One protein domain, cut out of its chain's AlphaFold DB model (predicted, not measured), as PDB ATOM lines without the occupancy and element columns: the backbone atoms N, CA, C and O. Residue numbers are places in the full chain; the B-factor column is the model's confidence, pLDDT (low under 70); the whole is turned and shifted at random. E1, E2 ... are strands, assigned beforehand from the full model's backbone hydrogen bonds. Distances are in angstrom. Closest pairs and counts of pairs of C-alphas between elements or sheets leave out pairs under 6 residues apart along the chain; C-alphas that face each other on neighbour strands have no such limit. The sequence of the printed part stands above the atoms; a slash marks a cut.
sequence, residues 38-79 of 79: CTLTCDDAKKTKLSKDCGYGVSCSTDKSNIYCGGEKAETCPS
ATOM      1  N   CYS A  38     192.442 221.795 301.065       83.62
ATOM      2  CA  CYS A  38     192.928 222.330 302.329       83.62
ATOM      3  C   CYS A  38     194.415 222.115 302.443       83.62
ATOM      4  O   CYS A  38     194.943 221.075 302.056       83.62
ATOM      5  N   THR A  39     195.069 223.076 303.081       86.00
ATOM      6  CA  THR A  39     196.433 222.913 303.559       86.00
ATOM      7  C   THR A  39     196.451 223.057 305.073       86.00
ATOM      8  O   THR A  39     195.951 224.040 305.618       86.00
ATOM      9  N   LEU A  40     197.037 222.078 305.749       84.19
ATOM     10  CA  LEU A  40     197.319 222.083 307.174       84.19
ATOM     11  C   LEU A  40     198.832 222.142 307.368       84.19
ATOM     12  O   LEU A  40     199.578 221.429 306.706       84.19
ATOM     13  N   THR A  41     199.295 222.983 308.287       85.88
ATOM     14  CA  THR A  41     200.678 222.911 308.772       85.88
ATOM     15  C   THR A  41     200.653 222.231 310.126       85.88
ATOM     16  O   THR A  41     200.055 222.749 311.064       85.88
ATOM     17  N   CYS A  42     201.266 221.063 310.198       81.94
ATOM     18  CA  CYS A  42     201.374 220.267 311.399       81.94
ATOM     19  C   CYS A  42     202.323 220.925 312.395       81.94
ATOM     20  O   CYS A  42     203.355 221.484 312.015       81.94
ATOM     21  N   ASP A  43     201.977 220.841 313.674       79.69
ATOM     22  CA  ASP A  43     202.791 221.354 314.777       79.69
ATOM     23  C   ASP A  43     203.869 220.328 315.179       79.69
ATOM     24  O   ASP A  43     203.979 219.895 316.322       79.69
ATOM     25  N   ASP A  44     204.630 219.864 314.190       76.81
ATOM     26  CA  ASP A  44     205.820 219.043 314.395       76.81
ATOM     27  C   ASP A  44     207.086 219.897 314.270       76.81
ATOM     28  O   ASP A  44     207.074 221.006 313.726       76.81
ATOM     29  N   ALA A  45     208.220 219.372 314.746       71.62
ATOM     30  CA  ALA A  45     209.504 220.079 314.714       71.62
ATOM     31  C   ALA A  45     209.921 220.542 313.301       71.62
ATOM     32  O   ALA A  45     210.764 221.430 313.168       71.62
ATOM     33  N   LYS A  46     209.338 219.953 312.246       76.06
ATOM     34  CA  LYS A  46     209.599 220.287 310.843       76.06
ATOM     35  C   LYS A  46     208.502 221.147 310.206       76.06
ATOM     36  O   LYS A  46     208.664 221.528 309.047       76.06
ATOM     37  N   LYS A  47     207.435 221.495 310.937       78.00
ATOM     38  CA  LYS A  47     206.252 222.206 310.429       78.00
ATOM     39  C   LYS A  47     205.740 221.587 309.132       78.00
ATOM     40  O   LYS A  47     205.627 222.267 308.106       78.00
ATOM     41  N   THR A  48     205.505 220.278 309.155       81.00
ATOM     42  CA  THR A  48     205.126 219.529 307.958       81.00
ATOM     43  C   THR A  48     203.844 220.101 307.360       81.00
ATOM     44  O   THR A  48     202.832 220.248 308.039       81.00
ATOM     45  N   LYS A  49     203.876 220.443 306.070       83.75
ATOM     46  CA  LYS A  49     202.690 220.908 305.345       83.75
ATOM     47  C   LYS A  49     201.990 219.725 304.696       83.75
ATOM     48  O   LYS A  49     202.552 219.087 303.811       83.75
ATOM     49  N   LEU A  50     200.757 219.480 305.106       83.69
ATOM     50  CA  LEU A  50     199.836 218.562 304.458       83.69
ATOM     51  C   LEU A  50     198.889 219.349 303.571       83.69
ATOM     52  O   LEU A  50     198.299 220.329 304.009       83.69
ATOM     53  N   SER A  51     198.749 218.923 302.323       85.06
ATOM     54  CA  SER A  51     197.782 219.490 301.392       85.06
ATOM     55  C   SER A  51     196.945 218.366 300.817       85.06
ATOM     56  O   SER A  51     197.489 217.354 300.370       85.06
ATOM     57  N   LYS A  52     195.625 218.535 300.849       85.56
ATOM     58  CA  LYS A  52     194.679 217.564 300.315       85.56
ATOM     59  C   LYS A  52     193.652 218.260 299.453       85.56
ATOM     60  O   LYS A  52     193.007 219.207 299.897       85.56
ATOM     61  N   ASP A  53     193.486 217.744 298.246       88.56
ATOM     62  CA  ASP A  53     192.361 218.073 297.387       88.56
ATOM     63  C   ASP A  53     191.196 217.123 297.700       88.56
ATOM     64  O   ASP A  53     191.364 215.900 297.661       88.56
ATOM     65  N   CYS A  54     190.043 217.684 298.070       84.44
ATOM     66  CA  CYS A  54     188.823 216.928 298.348       84.44
ATOM     67  C   CYS A  54     187.899 216.798 297.125       84.44
ATOM     68  O   CYS A  54     186.861 216.147 297.220       84.44
ATOM     69  N   GLY A  55     188.247 217.398 295.985       81.56
ATOM     70  CA  GLY A  55     187.415 217.443 294.790       81.56
ATOM     71  C   GLY A  55     186.367 218.563 294.776       81.56
ATOM     72  O   GLY A  55     186.269 219.406 295.674       81.56
ATOM     73  N   TYR A  56     185.579 218.583 293.697       79.31
ATOM     74  CA  TYR A  56     184.570 219.610 293.439       79.31
ATOM     75  C   TYR A  56     183.315 219.405 294.290       79.31
ATOM     76  O   TYR A  56     182.751 218.314 294.325       79.31
ATOM     77  N   GLY A  57     182.853 220.467 294.953       76.81
ATOM     78  CA  GLY A  57     181.630 220.445 295.765       76.81
ATOM     79  C   GLY A  57     181.738 219.695 297.101       76.81
ATOM     80  O   GLY A  57     180.736 219.569 297.798       76.81
ATOM     81  N   VAL A  58     182.928 219.221 297.481       82.31
ATOM     82  CA  VAL A  58     183.167 218.526 298.754       82.31
ATOM     83  C   VAL A  58     183.757 219.497 299.761       82.31
ATOM     84  O   VAL A  58     184.893 219.899 299.604       82.31
ATOM     85  N   SER A  59     183.048 219.846 300.833       82.81
ATOM     86  CA  SER A  59     183.580 220.776 301.841       82.81
ATOM     87  C   SER A  59     184.921 220.300 302.409       82.81
ATOM     88  O   SER A  59     185.012 219.177 302.909       82.81
ATOM     89  N   CYS A  60     185.929 221.165 302.394       83.62
ATOM     90  CA  CYS A  60     187.218 220.879 303.001       83.62
ATOM     91  C   CYS A  60     187.368 221.635 304.328       83.62
ATOM     92  O   CYS A  60     187.081 222.829 304.403       83.62
ATOM     93  N   SER A  61     187.795 220.937 305.380       85.00
ATOM     94  CA  SER A  61     188.019 221.518 306.710       85.00
ATOM     95  C   SER A  61     189.283 220.958 307.354       85.00
ATOM     96  O   SER A  61     189.736 219.869 307.012       85.00
ATOM     97  N   THR A  62     189.885 221.708 308.273       84.44
ATOM     98  CA  THR A  62     191.109 221.308 308.973       84.44
ATOM     99  C   THR A  62     190.948 221.454 310.482       84.44
ATOM    100  O   THR A  62     190.219 222.318 310.961       84.44
ATOM    101  N   ASP A  63     191.640 220.596 311.224       85.25
ATOM    102  CA  ASP A  63     191.849 220.685 312.671       85.25
ATOM    103  C   ASP A  63     193.363 220.711 312.964       85.25
ATOM    104  O   ASP A  63     194.170 220.630 312.038       85.25
ATOM    105  N   LYS A  64     193.780 220.790 314.236       80.31
ATOM    106  CA  LYS A  64     195.189 220.925 314.660       80.31
ATOM    107  C   LYS A  64     196.129 219.882 314.056       80.31
ATOM    108  O   LYS A  64     197.325 220.133 313.940       80.31
ATOM    109  N   SER A  65     195.607 218.711 313.703       86.62
ATOM    110  CA  SER A  65     196.418 217.615 313.168       86.62
ATOM    111  C   SER A  65     195.763 216.846 312.025       86.62
ATOM    112  O   SER A  65     196.298 215.825 311.605       86.62
ATOM    113  N   ASN A  66     194.602 217.280 311.529       87.69
ATOM    114  CA  ASN A  66     193.831 216.506 310.557       87.69
ATOM    115  C   ASN A  66     193.220 217.390 309.473       87.69
ATOM    116  O   ASN A  66     192.822 218.521 309.738       87.69
ATOM    117  N   ILE A  67     193.094 216.840 308.271       88.75
ATOM    118  CA  ILE A  67     192.299 217.406 307.182       88.75
ATOM    119  C   ILE A  67     191.081 216.510 306.970       88.75
ATOM    120  O   ILE A  67     191.196 215.282 306.957       88.75
ATOM    121  N   TYR A  68     189.928 217.135 306.768       87.31
ATOM    122  CA  TYR A  68     188.650 216.487 306.536       87.31
ATOM    123  C   TYR A  68     188.058 216.909 305.192       87.31
ATOM    124  O   TYR A  68     188.018 218.095 304.863       87.31
ATOM    125  N   CYS A  69     187.532 215.930 304.464       89.50
ATOM    126  CA  CYS A  69     186.810 216.102 303.209       89.50
ATOM    127  C   CYS A  69     185.375 215.611 303.407       89.50
ATOM    128  O   CYS A  69     185.169 214.464 303.788       89.50
ATOM    129  N   GLY A  70     184.372 216.466 303.206       86.12
ATOM    130  CA  GLY A  70     182.958 216.091 303.364       86.12
ATOM    131  C   GLY A  70     182.568 215.654 304.784       86.12
ATOM    132  O   GLY A  70     181.562 214.977 304.955       86.12
ATOM    133  N   GLY A  71     183.367 216.019 305.794       82.69
ATOM    134  CA  GLY A  71     183.193 215.587 307.187       82.69
ATOM    135  C   GLY A  71     183.954 214.311 307.563       82.69
ATOM    136  O   GLY A  71     183.997 213.961 308.740       82.69
ATOM    137  N   GLU A  72     184.608 213.644 306.609       86.06
ATOM    138  CA  GLU A  72     185.420 212.450 306.859       86.06
ATOM    139  C   GLU A  72     186.908 212.786 306.936       86.06
ATOM    140  O   GLU A  72     187.403 213.656 306.219       86.06
ATOM    141  N   LYS A  73     187.646 212.084 307.805       89.25
ATOM    142  CA  LYS A  73     189.088 212.291 307.973       89.25
ATOM    143  C   LYS A  73     189.833 211.806 306.727       89.25
ATOM    144  O   LYS A  73     189.870 210.607 306.466       89.25
ATOM    145  N   ALA A  74     190.454 212.727 306.000       89.19
ATOM    146  CA  ALA A  74     191.132 212.443 304.740       89.19
ATOM    147  C   ALA A  74     192.653 212.297 304.897       89.19
ATOM    148  O   ALA A  74     193.254 211.429 304.273       89.19
ATOM    149  N   GLU A  75     193.271 213.138 305.726       88.31
ATOM    150  CA  GLU A  75     194.721 213.182 305.952       88.31
ATOM    151  C   GLU A  75     195.008 213.524 307.423       88.31
ATOM    152  O   GLU A  75     194.237 214.239 308.070       88.31
ATOM    153  N   THR A  76     196.125 213.029 307.958       89.62
ATOM    154  CA  THR A  76     196.540 213.241 309.355       89.62
ATOM    155  C   THR A  76     198.029 213.559 309.411       89.62
ATOM    156  O   THR A  76     198.825 212.954 308.698       89.62
ATOM    157  N   CYS A  77     198.405 214.487 310.288       84.81
ATOM    158  CA  CYS A  77     199.796 214.809 310.570       84.81
ATOM    159  C   CYS A  77     200.579 213.576 311.043       84.81
ATOM    160  O   CYS A  77     200.080 212.838 311.898       84.81
ATOM    161  N   PRO A  78     201.802 213.353 310.529       78.25
ATOM    162  CA  PRO A  78     202.671 212.312 311.056       78.25
ATOM    163  C   PRO A  78     202.975 212.596 312.534       78.25
ATOM    164  O   PRO A  78     203.220 213.742 312.910       78.25
ATOM    165  N   SER A  79     202.889 211.551 313.360       68.88
ATOM    166  CA  SER A  79     203.179 211.588 314.804       68.88
ATOM    167  C   SER A  79     204.666 211.418 315.086       68.88
ATOM    168  O   SER A  79     205.313 210.653 314.333       68.88
TER     169      SER A  79
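Overview. This is residues 38 to 79 of the 79 residues of an uncharacterized protein of Sphingobacterium multivorum (UniProt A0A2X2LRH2). A slender rod made of two small sheets face to face: the two-strand hairpin E1 E2 covers the three-strand meander E3 E4 E5, with the strands of the two sheets nearly aligned, at 9 degrees. The loops after E1 and after E2 reach the two ends of the rod. The printed part has 42 residues, with no named helix and five named strands, E1 to E5 in chain order; the class is all strand, and both sheets, E1 - E2 and E3 - E4 - E5, are antiparallel. It is compact, with a radius of gyration of the C-alphas of 10.1 A and spans of 34 by 13 by 11 A.

Arrangement. Start at E1, residues 38 to 41, and E2, residues 49 to 53, an antiparallel hairpin at 169 degrees; look for N 40 and O 50, 2.8 A apart. The chain then changes sheets to E3, residues 60 to 62, whose hairpin with E4, residues 66 to 69, shows N 61 and O 68 at 2.9 A. E4 and E5, residues 72 to 76, are a hairpin too, at 144 degrees, with N 67 and O 75 at 2.8 A. These three form a meander, each strand the antiparallel neighbour of the one before. The two sheets form a sandwich, two sheets face to face, and the parts of them that face each other are 8.2 A apart centre to centre. Across it, the closest C-alphas of E1 and E3 are those of Cys 38 and Cys 60, 5.9 A apart; E1 and E5 are apart.

Along the chain. Find C-alpha 38 at (192.928, 222.330, 302.329); E1 runs 10.1 A from there. E2 spans 13.3 A, E3 7.1 A, E4 10.2 A and E5 11.4 A, ending at C-alpha 76, (196.540, 213.241, 309.355).

Size, cuts and confidence. The C-alphas farthest apart, those of Ala 45 and Gly 57, are 33.7 A apart. The printed part has no cut and no long link. Its mean pLDDT is 83.3, and residue 79, the chain's last, is under 70.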